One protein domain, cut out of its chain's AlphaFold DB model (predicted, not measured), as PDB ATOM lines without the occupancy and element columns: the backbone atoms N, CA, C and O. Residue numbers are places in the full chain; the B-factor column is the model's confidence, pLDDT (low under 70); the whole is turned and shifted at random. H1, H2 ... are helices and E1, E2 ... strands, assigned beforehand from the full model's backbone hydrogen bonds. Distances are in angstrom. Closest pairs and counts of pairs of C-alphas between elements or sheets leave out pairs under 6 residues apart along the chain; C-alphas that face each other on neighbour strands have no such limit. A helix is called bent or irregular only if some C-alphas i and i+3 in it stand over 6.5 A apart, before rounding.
ATOM      1  N   ASP A  23     233.430 218.144 204.092       89.56
ATOM      2  CA  ASP A  23     234.431 219.009 203.453       89.56
ATOM      3  C   ASP A  23     234.966 220.117 204.378       89.56
ATOM      4  O   ASP A  23     236.044 220.657 204.134       89.56
ATOM      5  N   GLN A  24     234.271 220.408 205.480       91.62
ATOM      6  CA  GLN A  24     234.701 221.360 206.507       91.62
ATOM      7  C   GLN A  24     235.596 220.717 207.580       91.62
ATOM      8  O   GLN A  24     236.272 221.428 208.329       91.62
ATOM      9  N   LEU A  25     235.647 219.381 207.653       92.56
ATOM     10  CA  LEU A  25     236.439 218.657 208.654       92.56
ATOM     11  C   LEU A  25     237.946 218.960 208.611       92.56
ATOM     12  O   LEU A  25     238.535 219.058 209.687       92.56
ATOM     13  N   PRO A  26     238.603 219.142 207.445       92.88
ATOM     14  CA  PRO A  26     240.008 219.543 207.419       92.88
ATOM     15  C   PRO A  26     240.249 220.901 208.083       92.88
ATOM     16  O   PRO A  26     241.209 221.047 208.833       92.88
ATOM     17  N   ASN A  27     239.357 221.872 207.872       91.56
ATOM     18  CA  ASN A  27     239.466 223.194 208.495       91.56
ATOM     19  C   ASN A  27     239.232 223.118 210.006       91.56
ATOM     20  O   ASN A  27     239.942 223.764 210.772       91.56
ATOM     21  N   LEU A  28     238.281 222.285 210.442       92.00
ATOM     22  CA  LEU A  28     238.072 222.004 211.861       92.00
ATOM     23  C   LEU A  28     239.314 221.368 212.499       92.00
ATOM     24  O   LEU A  28     239.725 221.780 213.580       92.00
ATOM     25  N   PHE A  29     239.923 220.390 211.826       93.75
ATOM     26  CA  PHE A  29     241.173 219.774 212.266       93.75
ATOM     27  C   PHE A  29     242.291 220.807 212.389       93.75
ATOM     28  O   PHE A  29     242.971 220.834 213.410       93.75
ATOM     29  N   ILE A  30     242.453 221.681 211.394       91.75
ATOM     30  CA  ILE A  30     243.478 222.726 211.420       91.75
ATOM     31  C   ILE A  30     243.270 223.669 212.612       91.75
ATOM     32  O   ILE A  30     244.175 223.848 213.430       91.75
ATOM     33  N   ALA A  31     242.054 224.195 212.759       90.88
ATOM     34  CA  ALA A  31     241.700 225.107 213.839       90.88
ATOM     35  C   ALA A  31     241.905 224.473 215.227       90.88
ATOM     36  O   ALA A  31     242.483 225.095 216.118       90.88
ATOM     37  N   ALA A  32     241.472 223.226 215.416       91.31
ATOM     38  CA  ALA A  32     241.569 222.557 216.709       91.31
ATOM     39  C   ALA A  32     242.995 222.092 217.036       91.31
ATOM     40  O   ALA A  32     243.465 222.263 218.161       91.31
ATOM     41  N   CYS A  33     243.694 221.499 216.066       92.25
ATOM     42  CA  CYS A  33     244.948 220.795 216.318       92.25
ATOM     43  C   CYS A  33     246.210 221.642 216.120       92.25
ATOM     44  O   CYS A  33     247.218 221.341 216.763       92.25
ATOM     45  N   PHE A  34     246.173 222.676 215.273       89.25
ATOM     46  CA  PHE A  34     247.304 223.594 215.078       89.25
ATOM     47  C   PHE A  34     247.077 224.951 215.744       89.25
ATOM     48  O   PHE A  34     248.005 225.495 216.334       89.25
ATOM     49  N   GLU A  35     245.853 225.482 215.700       86.75
ATOM     50  CA  GLU A  35     245.562 226.835 216.203       86.75
ATOM     51  C   GLU A  35     245.052 226.855 217.654       86.75
ATOM     52  O   GLU A  35     244.894 227.925 218.235       86.75
ATOM     53  N   GLY A  36     244.778 225.688 218.250       80.12
ATOM     54  CA  GLY A  36     244.295 225.573 219.632       80.12
ATOM     55  C   GLY A  36     242.879 226.116 219.854       80.12
ATOM     56  O   GLY A  36     242.498 226.387 220.993       80.12
ATOM     57  N   LYS A  37     242.090 226.291 218.788       81.12
ATOM     58  CA  LYS A  37     240.704 226.762 218.884       81.12
ATOM     59  C   LYS A  37     239.800 225.642 219.400       81.12
ATOM     60  O   LYS A  37     239.977 224.474 219.056       81.12
ATOM     61  N   ALA A  38     238.819 226.003 220.228       62.97
ATOM     62  CA  ALA A  38     237.868 225.044 220.780       62.97
ATOM     63  C   ALA A  38     237.118 224.291 219.666       62.97
ATOM     64  O   ALA A  38     236.867 224.842 218.590       62.97
ATOM     65  N   ALA A  39     236.756 223.032 219.944       64.25
ATOM     66  CA  ALA A  39     235.924 222.228 219.057       64.25
ATOM     67  C   ALA A  39     234.680 223.030 218.642       64.25
ATOM     68  O   ALA A  39     234.089 223.720 219.475       64.25
ATOM     69  N   ALA A  40     234.312 222.962 217.356       62.09
ATOM     70  CA  ALA A  40     233.165 223.685 216.815       62.09
ATOM     71  C   ALA A  40     231.936 223.533 217.724       62.09
ATOM     72  O   ALA A  40     231.700 222.460 218.279       62.09
ATOM     73  N   THR A  41     231.128 224.593 217.822       64.12
ATOM     74  CA  THR A  41     229.870 224.638 218.595       64.12
ATOM     75  C   THR A  41     228.927 223.469 218.295       64.12
ATOM     76  O   THR A  41     228.066 223.138 219.103       64.12
ATOM     77  N   SER A  42     229.135 222.805 217.163       78.31
ATOM     78  CA  SER A  42     228.398 221.654 216.661       78.31
ATOM     79  C   SER A  42     229.076 220.313 216.956       78.31
ATOM     80  O   SER A  42     229.139 219.443 216.088       78.31
ATOM     81  N   ALA A  43     229.603 220.125 218.165       88.69
ATOM     82  CA  ALA A  43     230.174 218.853 218.591       88.69
ATOM     83  C   ALA A  43     229.699 218.453 219.996       88.69
ATOM     84  O   ALA A  43     229.573 219.284 220.893       88.69
ATOM     85  N   THR A  44     229.440 217.162 220.197       91.44
ATOM     86  CA  THR A  44     229.005 216.588 221.477       91.44
ATOM     87  C   THR A  44     230.142 215.784 222.083       91.44
ATOM     88  O   THR A  44     230.706 214.919 221.420       91.44
ATOM     89  N   GLN A  45     230.489 216.031 223.343       92.50
ATOM     90  CA  GLN A  45     231.535 215.263 224.020       92.50
ATOM     91  C   GLN A  45     231.072 213.814 224.268       92.50
ATOM     92  O   GLN A  45     229.992 213.605 224.814       92.50
ATOM     93  N   VAL A  46     231.870 212.815 223.864       93.06
ATOM     94  CA  VAL A  46     231.508 211.375 223.936       93.06
ATOM     95  C   VAL A  46     232.511 210.499 224.705       93.06
ATOM     96  O   VAL A  46     232.287 209.303 224.864       93.06
ATOM     97  N   GLY A  47     233.606 211.078 225.208       93.94
ATOM     98  CA  GLY A  47     234.664 210.337 225.908       93.94
ATOM     99  C   GLY A  47     235.473 209.403 224.993       93.94
ATOM    100  O   GLY A  47     235.136 209.189 223.829       93.94
ATOM    101  N   PHE A  48     236.574 208.844 225.508       96.38
ATOM    102  CA  PHE A  48     237.483 208.013 224.703       96.38
ATOM    103  C   PHE A  48     236.841 206.718 224.200       96.38
ATOM    104  O   PHE A  48     237.074 206.311 223.062       96.38
ATOM    105  N   ASP A  49     235.985 206.101 225.013       95.94
ATOM    106  CA  ASP A  49     235.253 204.889 224.638       95.94
ATOM    107  C   ASP A  49     234.165 205.142 223.589       95.94
ATOM    108  O   ASP A  49     233.696 204.197 222.956       95.94
ATOM    109  N   GLY A  50     233.815 206.411 223.350       94.00
ATOM    110  CA  GLY A  50     232.962 206.823 222.242       94.00
ATOM    111  C   GLY A  50     233.652 206.763 220.875       94.00
ATOM    112  O   GLY A  50     232.966 206.857 219.855       94.00
ATOM    113  N   LEU A  51     234.984 206.599 220.821       95.00
ATOM    114  CA  LEU A  51     235.694 206.396 219.557       95.00
ATOM    115  C   LEU A  51     235.426 204.997 218.983       95.00
ATOM    116  O   LEU A  51     235.463 204.002 219.715       95.00
ATOM    117  N   PRO A  52     235.298 204.877 217.650       94.69
ATOM    118  CA  PRO A  52     235.234 203.582 216.988       94.69
ATOM    119  C   PRO A  52     236.444 202.711 217.345       94.69
ATOM    120  O   PRO A  52     237.590 203.173 217.328       94.69
ATOM    121  N   THR A  53     236.215 201.421 217.607       95.19
ATOM    122  CA  THR A  53     237.267 200.472 218.025       95.19
ATOM    123  C   THR A  53     238.461 200.438 217.066       95.19
ATOM    124  O   THR A  53     239.608 200.327 217.507       95.19
ATOM    125  N   ALA A  54     238.225 200.602 215.762       93.50
ATOM    126  CA  ALA A  54     239.284 200.642 214.755       93.50
ATOM    127  C   ALA A  54     240.230 201.852 214.882       93.50
ATOM    128  O   ALA A  54     241.398 201.758 214.507       93.50
ATOM    129  N   ILE A  55     239.741 202.976 215.414       94.75
ATOM    130  CA  ILE A  55     240.554 204.157 215.727       94.75
ATOM    131  C   ILE A  55     241.199 203.975 217.104       94.75
ATOM    132  O   ILE A  55     242.418 204.067 217.244       94.75
ATOM    133  N   ARG A  56     240.385 203.644 218.113       95.06
ATOM    134  CA  ARG A  56     240.798 203.527 219.520       95.06
ATOM    135  C   ARG A  56     241.967 202.558 219.715       95.06
ATOM    136  O   ARG A  56     242.945 202.897 220.374       95.06
ATOM    137  N   SER A  57     241.914 201.391 219.073       93.62
ATOM    138  CA  SER A  57     242.977 200.372 219.144       93.62
ATOM    139  C   SER A  57     244.345 200.865 218.653       93.62
ATOM    140  O   SER A  57     245.368 200.404 219.152       93.62
ATOM    141  N   ARG A  58     244.388 201.825 217.720       92.19
ATOM    142  CA  ARG A  58     245.641 202.410 217.211       92.19
ATOM    143  C   ARG A  58     246.181 203.536 218.084       92.19
ATOM    144  O   ARG A  58     247.386 203.780 218.094       92.19
ATOM    145  N   LEU A  59     245.294 204.231 218.790       93.38
ATOM    146  CA  LEU A  59     245.652 205.331 219.683       93.38
ATOM    147  C   LEU A  59     246.195 204.818 221.025       93.38
ATOM    148  O   LEU A  59     246.940 205.530 221.695       93.38
ATOM    149  N   GLY A  60     245.903 203.572 221.398       92.44
ATOM    150  CA  GLY A  60     246.363 202.988 222.657       92.44
ATOM    151  C   GLY A  60     245.592 203.546 223.853       92.44
ATOM    152  O   GLY A  60     244.410 203.859 223.735       92.44
ATOM    153  N   LYS A  61     246.251 203.644 225.013       92.88
ATOM    154  CA  LYS A  61     245.632 204.101 226.263       92.88
ATOM    155  C   LYS A  61     246.191 205.475 226.663       92.88
ATOM    156  O   LYS A  61     247.299 205.522 227.192       92.88
ATOM    157  N   PRO A  62     245.480 206.573 226.371       95.06
ATOM    158  CA  PRO A  62     245.886 207.900 226.813       95.06
ATOM    159  C   PRO A  62     245.660 208.076 228.318       95.06
ATOM    160  O   PRO A  62     244.782 207.436 228.900       95.06
ATOM    161  N   SER A  63     246.447 208.957 228.932       95.00
ATOM    162  CA  SER A  63     246.265 209.380 230.327       95.00
ATOM    163  C   SER A  63     245.127 210.396 230.436       95.00
ATOM    164  O   SER A  63     244.349 210.356 231.383       95.00
ATOM    165  N   GLU A  64     244.985 211.256 229.423       95.38
ATOM    166  CA  GLU A  64     243.869 212.191 229.282       95.38
ATOM    167  C   GLU A  64     243.302 212.109 227.868       95.38
ATOM    168  O   GLU A  64     244.049 212.058 226.887       95.38
ATOM    169  N   ALA A  65     241.976 212.119 227.749       95.38
ATOM    170  CA  ALA A  65     241.306 212.054 226.462       95.38
ATOM    171  C   ALA A  65     240.088 212.971 226.425       95.38
ATOM    172  O   ALA A  65     239.139 212.813 227.194       95.38
ATOM    173  N   GLN A  66     240.093 213.882 225.464       94.81
ATOM    174  CA  GLN A  66     238.934 214.673 225.092       94.81
ATOM    175  C   GLN A  66     238.495 214.237 223.700       94.81
ATOM    176  O   GLN A  66     239.287 214.245 222.759       94.81
ATOM    177  N   VAL A  67     237.242 213.806 223.578       95.31
ATOM    178  CA  VAL A  67     236.681 213.312 222.319       95.31
ATOM    179  C   VAL A  67     235.310 213.919 222.121       95.31
ATOM    180  O   VAL A  67     234.460 213.862 223.015       95.31
ATOM    181  N   TRP A  68     235.092 214.439 220.920       95.00
ATOM    182  CA  TRP A  68     233.841 215.030 220.496       95.00
ATOM    183  C   TRP A  68     233.334 214.349 219.228       95.00
ATOM    184  O   TRP A  68     234.067 214.221 218.248       95.00
ATOM    185  N   LYS A  69     232.066 213.937 219.232       94.44
ATOM    186  CA  LYS A  69     231.329 213.538 218.035       94.44
ATOM    187  C   LYS A  69     230.836 214.794 217.329       94.44
ATOM    188  O   LYS A  69     230.173 215.628 217.942       94.44
ATOM    189  N   ILE A  70     231.169 214.936 216.057       92.56
ATOM    190  CA  ILE A  70     230.855 216.125 215.266       92.56
ATOM    191  C   ILE A  70     229.446 215.962 214.687       92.56
ATOM    192  O   ILE A  70     229.151 214.961 214.035       92.56
ATOM    193  N   ALA A  71     228.562 216.928 214.932       89.19
ATOM    194  CA  ALA A  71     227.212 216.928 214.380       89.19
ATOM    195  C   ALA A  71     227.243 217.217 212.873       89.19
ATOM    196  O   ALA A  71     228.053 218.014 212.404       89.19
ATOM    197  N   GLY A  72     226.341 216.603 212.106       83.94
ATOM    198  CA  GLY A  72     226.201 216.853 210.666       83.94
ATOM    199  C   GLY A  72     227.128 216.067 209.749       83.94
ATOM    200  O   GLY A  72     226.794 215.858 208.588       83.94
ATOM    201  N   SER A  73     228.247 215.574 210.273       77.31
ATOM    202  CA  SER A  73     229.128 214.672 209.547       77.31
ATOM    203  C   SER A  73     228.957 213.273 210.121       77.31
ATOM    204  O   SER A  73     229.437 212.992 211.222       77.31
ATOM    205  N   GLU A  74     228.217 212.416 209.410       80.62
ATOM    206  CA  GLU A  74     227.945 211.053 209.875       80.62
ATOM    207  C   GLU A  74     229.260 210.352 210.254       80.62
ATOM    208  O   GLU A  74     230.243 210.389 209.508       80.62
ATOM    209  N   ASP A  75     229.280 209.809 211.473       91.75
ATOM    210  CA  ASP A  75     230.420 209.173 212.141       91.75
ATOM    211  C   ASP A  75     231.761 209.893 211.978       91.75
ATOM    212  O   ASP A  75     232.755 209.338 211.501       91.75
ATOM    213  N   SER A  76     231.788 211.141 212.451       95.12
ATOM    214  CA  SER A  76     233.003 211.945 212.552       95.12
ATOM    215  C   SER A  76     233.334 212.328 213.990       95.12
ATOM    216  O   SER A  76     232.458 212.684 214.780       95.12
ATOM    217  N   TYR A  77     234.618 212.265 214.323       95.94
ATOM    218  CA  TYR A  77     235.129 212.430 215.677       95.94
ATOM    219  C   TYR A  77     236.351 213.334 215.669       95.94
ATOM    220  O   TYR A  77     237.296 213.064 214.934       95.94
ATOM    221  N   LEU A  78     236.354 214.356 216.517       95.38
ATOM    222  CA  LEU A  78     237.542 215.125 216.875       95.38
ATOM    223  C   LEU A  78     238.071 214.589 218.207       95.38
ATOM    224  O   LEU A  78     237.288 214.316 219.117       95.38
ATOM    225  N   TYR A  79     239.383 214.448 218.340       95.69
ATOM    226  CA  TYR A  79     240.006 214.002 219.578       95.69
ATOM    227  C   TYR A  79     241.297 214.758 219.880       95.69
ATOM    228  O   TYR A  79     242.058 215.110 218.981       95.69
ATOM    229  N   SER A  80     241.546 214.958 221.170       94.88
ATOM    230  CA  SER A  80     242.783 215.480 221.744       94.88
ATOM    231  C   SER A  80     243.185 214.581 222.909       94.88
ATOM    232  O   SER A  80     242.389 214.348 223.821       94.88
ATOM    233  N   LEU A  81     244.387 214.022 222.845       95.25
ATOM    234  CA  LEU A  81     244.883 212.988 223.743       95.25
ATOM    235  C   LEU A  81     246.245 213.385 224.305       95.25
ATOM    236  O   LEU A  81     247.109 213.856 223.557       95.25
ATOM    237  N   SER A  82     246.452 213.092 225.584       94.31
ATOM    238  CA  SER A  82     247.732 213.250 226.276       94.31
ATOM    239  C   SER A  82     248.178 211.913 226.871       94.31
ATOM    240  O   SER A  82     247.358 211.130 227.356       94.31
ATOM    241  N   TYR A  83     249.482 211.651 226.851       93.88
ATOM    242  CA  TYR A  83     250.105 210.433 227.363       93.88
ATOM    243  C   TYR A  83     251.235 210.806 228.320       93.88
ATOM    244  O   TYR A  83     252.161 211.510 227.928       93.88
ATOM    245  N   THR A  84     251.186 210.302 229.552       88.88
ATOM    246  CA  THR A  84     252.249 210.508 230.554       88.88
ATOM    247  C   THR A  84     253.432 209.570 230.337       88.88
ATOM    248  O   THR A  84     254.580 209.977 230.476       88.88
ATOM    249  N   ASP A  85     253.162 208.326 229.934       81.50
ATOM    250  CA  ASP A  85     254.163 207.247 229.954       81.50
ATOM    251  C   ASP A  85     254.745 206.941 228.565       81.50
ATOM    252  O   ASP A  85     255.336 205.883 228.334       81.50
ATOM    253  N   ARG A  86     254.549 207.841 227.594       79.94
ATOM    254  CA  ARG A  86     254.960 207.622 226.204       79.94
ATOM    255  C   ARG A  86     256.174 208.476 225.863       79.94
ATOM    256  O   ARG A  86     256.100 209.697 225.854       79.94
ATOM    257  N   SER A  87     257.278 207.821 225.503       72.25
ATOM    258  CA  SER A  87     258.526 208.495 225.112       72.25
ATOM    259  C   SER A  87     258.452 209.221 223.763       72.25
ATOM    260  O   SER A  87     259.301 210.052 223.463       72.25
ATOM    261  N   PHE A  88     257.440 208.924 222.943       78.19
ATOM    262  CA  PHE A  88     257.197 209.552 221.648       78.19
ATOM    263  C   PHE A  88     255.724 209.928 221.522       78.19
ATOM    264  O   PHE A  88     254.853 209.152 221.906       78.19
ATOM    265  N   SER A  89     255.423 211.080 220.924       85.06
ATOM    266  CA  SER A  89     254.033 211.530 220.763       85.06
ATOM    267  C   SER A  89     253.272 211.709 222.094       85.06
ATOM    268  O   SER A  89     252.173 211.158 222.211       85.06
ATOM    269  N   PRO A  90     253.805 212.458 223.093       90.06
ATOM    270  CA  PRO A  90     253.099 212.754 224.350       90.06
ATOM    271  C   PRO A  90     251.722 213.382 224.136       90.06
ATOM    272  O   PRO A  90     250.844 213.246 224.982       90.06
ATOM    273  N   ARG A  91     251.508 214.045 222.994       93.06
ATOM    274  CA  ARG A  91     250.224 214.635 222.622       93.06
ATOM    275  C   ARG A  91     249.835 214.250 221.205       93.06
ATOM    276  O   ARG A  91     250.658 214.308 220.286       93.06
ATOM    277  N   ILE A  92     248.565 213.897 221.033       94.69
ATOM    278  CA  ILE A  92     247.964 213.575 219.740       94.69
ATOM    279  C   ILE A  92     246.656 214.349 219.603       94.69
ATOM    280  O   ILE A  92     245.797 214.256 220.470       94.69
ATOM    281  N   CYS A  93     246.479 215.061 218.496       95.50
ATOM    282  CA  CYS A  93     245.195 215.652 218.124       95.50
ATOM    283  C   CYS A  93     244.807 215.169 216.730       95.50
ATOM    284  O   CYS A  93     245.673 215.031 215.867       95.50
ATOM    285  N   GLY A  94     243.535 214.877 216.489       95.88
ATOM    286  CA  GLY A  94     243.110 214.388 215.186       95.88
ATOM    287  C   GLY A  94     241.613 214.427 214.956       95.88
ATOM    288  O   GLY A  94     240.824 214.556 215.888       95.88
ATOM    289  N   VAL A  95     241.236 214.294 213.687       95.81
ATOM    290  CA  VAL A  95     239.863 214.049 213.254       95.81
ATOM    291  C   VAL A  95     239.800 212.722 212.506       95.81
ATOM    292  O   VAL A  95     240.656 212.421 211.674       95.81
ATOM    293  N   ALA A  96     238.779 211.924 212.792       96.38
ATOM    294  CA  ALA A  96     238.472 210.686 212.089       96.38
ATOM    295  C   ALA A  96     237.058 210.768 211.520       96.38
ATOM    296  O   ALA A  96     236.137 211.131 212.243       96.38
ATOM    297  N   SER A  97     236.872 210.414 210.250       95.62
ATOM    298  CA  SER A  97     235.556 210.408 209.601       95.62
ATOM    299  C   SER A  97     235.470 209.335 208.523       95.62
ATOM    300  O   SER A  97     236.429 209.132 207.774       95.62
ATOM    301  N   GLN A  98     234.329 208.651 208.414       94.69
ATOM    302  CA  GLN A  98     234.087 207.704 207.314       94.69
ATOM    303  C   GLN A  98     233.869 208.416 205.969       94.69
ATOM    304  O   GLN A  98     234.256 207.897 204.920       94.69
ATOM    305  N   ASN A  99     233.312 209.628 206.015       92.81
ATOM    306  CA  ASN A  99     232.886 210.396 204.842       92.81
ATOM    307  C   ASN A  99     233.921 211.421 204.365       92.81
ATOM    308  O   ASN A  99     233.749 212.053 203.325       92.81
ATOM    309  N   LEU A 100     235.023 211.582 205.098       91.38
ATOM    310  CA  LEU A 100     236.122 212.434 204.673       91.38
ATOM    311  C   LEU A 100     236.913 211.765 203.539       91.38
ATOM    312  O   LEU A 100     237.454 210.666 203.688       91.38
ATOM    313  N   VAL A 101     237.022 212.438 202.395       91.06
ATOM    314  CA  VAL A 101     237.814 211.949 201.259       91.06
ATOM    315  C   VAL A 101     239.284 212.309 201.480       91.06
ATOM    316  O   VAL A 101     239.625 213.478 201.645       91.06
ATOM    317  N   LEU A 102     240.170 211.307 201.455       90.69
ATOM    318  CA  LEU A 102     241.581 211.464 201.833       90.69
ATOM    319  C   LEU A 102     242.315 212.545 201.027       90.69
ATOM    320  O   LEU A 102     242.995 213.369 201.620       90.69
ATOM    321  N   ARG A 103     242.166 212.561 199.697       89.25
ATOM    322  CA  ARG A 103     242.908 213.476 198.811       89.25
ATOM    323  C   ARG A 103     242.615 214.968 199.060       89.25
ATOM    324  O   ARG A 103     243.570 215.716 199.251       89.25
ATOM    325  N   PRO A 104     241.355 215.447 199.052       89.50
ATOM    326  CA  PRO A 104     241.080 216.847 199.376       89.50
ATOM    327  C   PRO A 104     241.422 217.173 200.835       89.50
ATOM    328  O   PRO A 104     241.911 218.265 201.111       89.50
ATOM    329  N   ALA A 105     241.256 216.220 201.758       90.81
ATOM    330  CA  ALA A 105     241.620 216.414 203.156       90.81
ATOM    331  C   ALA A 105     243.133 216.611 203.344       90.81
ATOM    332  O   ALA A 105     243.559 217.550 204.014       90.81
ATOM    333  N   SER A 106     243.953 215.769 202.708       91.12
ATOM    334  CA  SER A 106     245.410 215.889 202.745       91.12
ATOM    335  C   SER A 106     245.888 217.164 202.061       91.12
ATOM    336  O   SER A 106     246.804 217.808 202.558       91.12
ATOM    337  N   ALA A 107     245.253 217.552 200.953       89.38
ATOM    338  CA  ALA A 107     245.572 218.782 200.239       89.38
ATOM    339  C   ALA A 107     245.336 220.028 201.108       89.38
ATOM    340  O   ALA A 107     246.183 220.919 201.137       89.38
ATOM    341  N   ALA A 108     244.226 220.081 201.850       89.38
ATOM    342  CA  ALA A 108     243.938 221.181 202.770       89.38
ATOM    343  C   ALA A 108     244.995 221.293 203.884       89.38
ATOM    344  O   ALA A 108     245.514 222.381 204.135       89.38
ATOM    345  N   VAL A 109     245.371 220.163 204.497       90.44
ATOM    346  CA  VAL A 109     246.427 220.124 205.521       90.44
ATOM    347  C   VAL A 109     247.780 220.534 204.939       90.44
ATOM    348  O   VAL A 109     248.460 221.372 205.521       90.44
ATOM    349  N   GLU A 110     248.165 220.012 203.772       90.00
ATOM    350  CA  GLU A 110     249.417 220.395 203.112       90.00
ATOM    351  C   GLU A 110     249.471 221.894 202.815       90.00
ATOM    352  O   GLU A 110     250.497 222.531 203.051       90.00
ATOM    353  N   SER A 111     248.364 222.451 202.323       88.88
ATOM    354  CA  SER A 111     248.273 223.867 201.963       88.88
ATOM    355  C   SER A 111     248.457 224.753 203.191       88.88
ATOM    356  O   SER A 111     249.184 225.742 203.128       88.88
ATOM    357  N   HIS A 112     247.865 224.365 204.326       89.00
ATOM    358  CA  HIS A 112     248.075 225.038 205.607       89.00
ATOM    359  C   HIS A 112     249.536 224.955 206.067       89.00
ATOM    360  O   HIS A 112     250.134 225.974 206.396       89.00
ATOM    361  N   LEU A 113     250.134 223.761 206.038       87.75
ATOM    362  CA  LEU A 113     251.495 223.540 206.537       87.75
ATOM    363  C   LEU A 113     252.578 224.203 205.675       87.75
ATOM    364  O   LEU A 113     253.628 224.578 206.190       87.75
ATOM    365  N   ARG A 114     252.360 224.313 204.360       85.62
ATOM    366  CA  ARG A 114     253.352 224.848 203.409       85.62
ATOM    367  C   ARG A 114     253.076 226.285 202.964       85.62
ATOM    368  O   ARG A 114     253.951 226.884 202.348       85.62
ATOM    369  N   GLY A 115     251.886 226.826 203.236       80.69
ATOM    370  CA  GLY A 115     251.477 228.161 202.788       80.69
ATOM    371  C   GLY A 115     251.340 228.294 201.265       80.69
ATOM    372  O   GLY A 115     251.522 229.385 200.729       80.69
ATOM    373  N   GLY A 116     251.065 227.198 200.550       76.12
ATOM    374  CA  GLY A 116     251.081 227.164 199.085       76.12
ATOM    375  C   GLY A 116     250.214 226.059 198.489       76.12
ATOM    376  O   GLY A 116     249.480 225.380 199.204       76.12
ATOM    377  N   GLN A 117     250.283 225.886 197.164       75.50
ATOM    378  CA  GLN A 117     249.523 224.829 196.496       75.50
ATOM    379  C   GLN A 117     249.988 223.436 196.953       75.50
ATOM    380  O   GLN A 117     251.194 223.200 197.074       75.50
ATOM    381  N   PRO A 118     249.045 222.506 197.180       76.62
ATOM    382  CA  PRO A 118     249.374 221.140 197.552       76.62
ATOM    383  C   PRO A 118     250.111 220.454 196.401       76.62
ATOM    384  O   PRO A 118     249.899 220.762 195.224       76.62
ATOM    385  N   SER A 119     250.974 219.499 196.735       73.25
ATOM    386  CA  SER A 119     251.708 218.738 195.729       73.25
ATOM    387  C   SER A 119     250.714 217.985 194.835       73.25
ATOM    388  O   SER A 119     249.716 217.450 195.318       73.25
ATOM    389  N   ALA A 120     251.001 217.844 193.536       67.00
ATOM    390  CA  ALA A 120     250.160 217.081 192.596       67.00
ATOM    391  C   ALA A 120     250.122 215.548 192.873       67.00
ATOM    392  O   ALA A 120     249.742 214.760 192.008       67.00
ATOM    393  N   GLY A 121     250.550 215.116 194.064       61.41
ATOM    394  CA  GLY A 121     250.896 213.748 194.439       61.41
ATOM    395  C   GLY A 121     249.750 212.849 194.929       61.41
ATOM    396  O   GLY A 121     248.607 213.258 195.105       61.41
ATOM    397  N   SER A 122     250.111 211.571 195.099       52.94
ATOM    398  CA  SER A 122     249.260 210.367 195.100       52.94
ATOM    399  C   SER A 122     248.293 210.166 196.282       52.94
ATOM    400  O   SER A 122     248.520 210.666 197.375       52.94
ATOM    401  N   PHE A 123     247.303 209.280 196.087       57.38
ATOM    402  CA  PHE A 123     246.298 208.781 197.053       57.38
ATOM    403  C   PHE A 123     246.838 207.971 198.260       57.38
ATOM    404  O   PHE A 123     246.071 207.270 198.923       57.38
ATOM    405  N   LYS A 124     248.149 207.982 198.518       66.44
ATOM    406  CA  LYS A 124     248.782 207.228 199.615       66.44
ATOM    407  C   LYS A 124     248.660 207.986 200.944       66.44
ATOM    408  O   LYS A 124     248.352 209.175 200.920       66.44
ATOM    409  N   PRO A 125     248.908 207.330 202.097       67.50
ATOM    410  CA  PRO A 125     249.103 208.046 203.347       67.50
ATOM    411  C   PRO A 125     250.129 209.164 203.154       67.50
ATOM    412  O   PRO A 125     251.204 208.918 202.602       67.50
ATOM    413  N   VAL A 126     249.767 210.375 203.565       84.06
ATOM    414  CA  VAL A 126     250.629 211.552 203.447       84.06
ATOM    415  C   VAL A 126     251.127 211.912 204.832       84.06
ATOM    416  O   VAL A 126     250.351 211.926 205.787       84.06
ATOM    417  N   GLU A 127     252.422 212.172 204.934       88.06
ATOM    418  CA  GLU A 127     253.093 212.531 206.173       88.06
ATOM    419  C   GLU A 127     253.855 213.838 205.967       88.06
ATOM    420  O   GLU A 127     254.566 214.009 204.974       88.06
ATOM    421  N   TRP A 128     253.709 214.753 206.920       90.44
ATOM    422  CA  TRP A 128     254.463 215.997 206.980       90.44
ATOM    423  C   TRP A 128     255.176 216.069 208.321       90.44
ATOM    424  O   TRP A 128     254.544 216.105 209.380       90.44
ATOM    425  N   LEU A 129     256.502 216.087 208.273       87.62
ATOM    426  CA  LEU A 129     257.351 216.256 209.441       87.62
ATOM    427  C   LEU A 129     257.733 217.731 209.578       87.62
ATOM    428  O   LEU A 129     258.209 218.339 208.620       87.62
ATOM    429  N   ASN A 130     257.546 218.291 210.770       87.19
ATOM    430  CA  ASN A 130     258.032 219.616 211.126       87.19
ATOM    431  C   ASN A 130     258.859 219.511 212.410       87.19
ATOM    432  O   ASN A 130     258.338 219.637 213.516       87.19
ATOM    433  N   ASP A 131     260.161 219.261 212.270       83.88
ATOM    434  CA  ASP A 131     261.068 219.086 213.414       83.88
ATOM    435  C   ASP A 131     261.257 220.372 214.223       83.88
ATOM    436  O   ASP A 131     261.408 220.333 215.450       83.88
ATOM    437  N   LYS A 132     261.198 221.525 213.542       84.00
ATOM    438  CA  LYS A 132     261.305 222.846 214.167       84.00
ATOM    439  C   LYS A 132     260.187 223.036 215.190       84.00
ATOM    440  O   LYS A 132     260.457 223.335 216.356       84.00
ATOM    441  N   GLU A 133     258.950 222.791 214.772       83.25
ATOM    442  CA  GLU A 133     257.773 222.861 215.647       83.25
ATOM    443  C   GLU A 133     257.616 221.594 216.505       83.25
ATOM    444  O   GLU A 133     256.995 221.621 217.563       83.25
ATOM    445  N   GLY A 134     258.289 220.507 216.129       88.44
ATOM    446  CA  GLY A 134     258.352 219.258 216.871       88.44
ATOM    447  C   GLY A 134     257.084 218.431 216.752       88.44
ATOM    448  O   GLY A 134     256.625 217.907 217.762       88.44
ATOM    449  N   TYR A 135     256.526 218.288 215.550       91.50
ATOM    450  CA  TYR A 135     255.425 217.360 215.293       91.50
ATOM    451  C   TYR A 135     255.550 216.628 213.963       91.50
ATOM    452  O   TYR A 135     256.282 217.019 213.057       91.50
ATOM    453  N   ARG A 136     254.748 215.571 213.850       92.31
ATOM    454  CA  ARG A 136     254.416 214.867 212.617       92.31
ATOM    455  C   ARG A 136     252.914 214.962 212.373       92.31
ATOM    456  O   ARG A 136     252.136 214.479 213.191       92.31
ATOM    457  N   ALA A 137     252.511 215.537 211.248       93.56
ATOM    458  CA  ALA A 137     251.138 215.499 210.763       93.56
ATOM    459  C   ALA A 137     250.969 214.356 209.757       93.56
ATOM    460  O   ALA A 137     251.887 214.050 208.996       93.56
ATOM    461  N   LEU A 138     249.806 213.715 209.748       93.56
ATOM    462  CA  LEU A 138     249.511 212.589 208.871       93.56
ATOM    463  C   LEU A 138     248.059 212.594 208.396       93.56
ATOM    464  O   LEU A 138     247.146 212.923 209.149       93.56
ATOM    465  N   ALA A 139     247.862 212.160 207.156       94.00
ATOM    466  CA  ALA A 139     246.571 211.837 206.573       94.00
ATOM    467  C   ALA A 139     246.590 210.364 206.149       94.00
ATOM    468  O   ALA A 139     247.414 209.960 205.331       94.00
ATOM    469  N   THR A 140     245.715 209.535 206.715       93.94
ATOM    470  CA  THR A 140     245.711 208.081 206.487       93.94
ATOM    471  C   THR A 140     244.296 207.514 206.412       93.94
ATOM    472  O   THR A 140     243.324 208.211 206.698       93.94
ATOM    473  N   ARG A 141     244.170 206.236 206.040       93.00
ATOM    474  CA  ARG A 141     242.910 205.488 206.094       93.00
ATOM    475  C   ARG A 141     243.057 204.279 207.013       93.00
ATOM    476  O   ARG A 141     244.011 203.512 206.900       93.00
ATOM    477  N   THR A 142     242.115 204.098 207.932       91.44
ATOM    478  CA  THR A 142     242.107 202.977 208.876       91.44
ATOM    479  C   THR A 142     240.691 202.564 209.242       91.44
ATOM    480  O   THR A 142     239.876 203.398 209.616       91.44
ATOM    481  N   GLY A 143     240.395 201.266 209.135       89.88
ATOM    482  CA  GLY A 143     239.109 200.696 209.555       89.88
ATOM    483  C   GLY A 143     237.880 201.405 208.984       89.88
ATOM    484  O   GLY A 143     236.916 201.601 209.709       89.88
ATOM    485  N   GLY A 144     237.947 201.848 207.725       93.25
ATOM    486  CA  GLY A 144     236.871 202.594 207.057       93.25
ATOM    487  C   GLY A 144     236.933 204.118 207.216       93.25
ATOM    488  O   GLY A 144     236.324 204.822 206.419       93.25
ATOM    489  N   TYR A 145     237.726 204.638 208.153       95.44
ATOM    490  CA  TYR A 145     237.858 206.070 208.415       95.44
ATOM    491  C   TYR A 145     239.044 206.670 207.671       95.44
ATOM    492  O   TYR A 145     240.132 206.092 207.651       95.44
ATOM    493  N   THR A 146     238.865 207.869 207.132       95.44
ATOM    494  CA  THR A 146     239.970 208.786 206.858       95.44
ATOM    495  C   THR A 146     240.311 209.520 208.151       95.44
ATOM    496  O   THR A 146     239.423 210.032 208.833       95.44
ATOM    497  N   VAL A 147     241.596 209.552 208.491       95.81
ATOM    498  CA  VAL A 147     242.116 210.156 209.719       95.81
ATOM    499  C   VAL A 147     243.133 211.227 209.355       95.81
ATOM    500  O   VAL A 147     244.112 210.923 208.671       95.81
ATOM    501  N   LEU A 148     242.910 212.450 209.832       96.12
ATOM    502  CA  LEU A 148     243.933 213.491 209.905       96.12
ATOM    503  C   LEU A 148     244.405 213.577 211.351       96.12
ATOM    504  O   LEU A 148     243.581 213.614 212.263       96.12
ATOM    505  N   GLN A 149     245.710 213.590 211.577       95.69
ATOM    506  CA  GLN A 149     246.257 213.564 212.926       95.69
ATOM    507  C   GLN A 149     247.584 214.311 212.994       95.69
ATOM    508  O   GLN A 149     248.389 214.240 212.072       95.69
ATOM    509  N   VAL A 150     247.827 214.993 214.107       94.94
ATOM    510  CA  VAL A 150     249.123 215.550 214.482       94.94
ATOM    511  C   VAL A 150     249.633 214.850 215.738       94.94
ATOM    512  O   VAL A 150     248.914 214.691 216.723       94.94
ATOM    513  N   ASN A 151     250.889 214.425 215.678       94.44
ATOM    514  CA  ASN A 151     251.630 213.783 216.750       94.44
ATOM    515  C   ASN A 151     252.777 214.698 217.159       94.44
ATOM    516  O   ASN A 151     253.714 214.881 216.384       94.44
ATOM    517  N   TRP A 152     252.739 215.247 218.363       91.38
ATOM    518  CA  TRP A 152     253.796 216.132 218.844       91.38
ATOM    519  C   TRP A 152     254.967 215.314 219.376       91.38
ATOM    520  O   TRP A 152     254.795 214.544 220.301       91.38
ATOM    521  N   ASN A 153     256.159 215.453 218.808       84.25
ATOM    522  CA  ASN A 153     257.360 214.686 219.162       84.25
ATOM    523  C   ASN A 153     257.975 215.101 220.511       84.25
ATOM    524  O   ASN A 153     258.800 214.377 221.059       84.25
TER     525      ASN A 153
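Overview. This is residues 23 to 153 of the 162 residues of an uncharacterized protein of Sphingomonas daechungensis (UniProt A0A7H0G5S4). One twisted sheet of seven strands forms a wall, with two helices, H1 and H3, packed over one face and a small helix, H2, on the opposite face. H1 covers E4, near the middle of the sheet, and H3 covers E6 and E5 towards one edge; the short strand E1 makes the other edge. The printed part has 131 residues, with three named helices and seven named strands in the order H1 E1 H2 E2 E3 E4 H3 E5 E6 E7. The sheet runs E1 E2 E3 E4 E7 E6 E5, antiparallel throughout, and the class is mixed, helices and strands. The whole is compact and rounded, with a radius of gyration of the C-alphas of 13.8 A and spans of 37 by 35 by 27 A.

Along the chain. H1, residues 23 to 33, begins at C-alpha 23 (234.431, 219.009, 203.453) and is 16.7 A long; it is only just irregular, with C-alphas 23 and 26 6.9 A apart. E1 is residues 43 to 45 and H2 residues 53 to 59. E2, residues 64 to 70, E3, residues 76 to 82, and E4, residues 91 to 97, measure 19.5 A, 20.2 A and 20.1 A. H3, residues 102 to 114, begins at C-alpha 102 (241.581, 211.464, 201.833) and is 17.9 A long. E5 is residues 126 to 130. E6, residues 135 to 142, measures 20.6 A and bends by 57 degrees at residue 139. E7, residues 145 to 152, measures 21.5 A and ends at C-alpha 152 (253.796, 216.132, 218.844).

Arrangement. E2 E3 E4 and E5 E6 E7 are meanders, each strand the antiparallel neighbour of the one before. Across the sheet these N and O pairs of neighbour strands are within hydrogen-bond range: N 44 and O 69 of E1 and E2, 2.8 A, N 68 and O 78 of E2 and E3, 2.8 A, N 79 and O 94 of E3 and E4, 2.8 A, N 95 and O 148 of E4 and E7, 2.8 A, N 138 and O 149 of E6 and E7, 2.8 A, and N 128 and O 137 of E5 and E6, 2.9 A. H1 is on the sheet at a height of 8.7 A, over E4 and along the strands; the closest C-alphas of H1 and E4 are those of Cys 33 and Cys 93, 5.5 A. H3, on the same face, has a height of 9.2 A and runs along the strands over E6 and E5; its closest C-alphas with E6 are those of Ser 106 and Ala 139, 5.7 A. H1 and H3 touch, closest at the C-alphas of Pro 26 and Ala 105, 5.5 A, at a steep tilt of 42 degrees, the same way. H2, on the opposite face at a height of 7.7 A, only just lies over E7, with 3 of its 7 C-alphas on that strand; it is apart from H1 and H3. In H3 every O i to N i+4 pair is within hydrogen-bond range, against 6 of 7 in H1 and 2 of 3 in H2.

Size, cuts and confidence. The C-alphas of Asp 85 and Ala 120 are the two farthest apart, at 38.8 A. The printed part has no cut, and the link from H3 to E5, 11 residues, is long. The mean pLDDT of the printed part is 88.3; residues 38 to 41 and 120 to 125 are under 70.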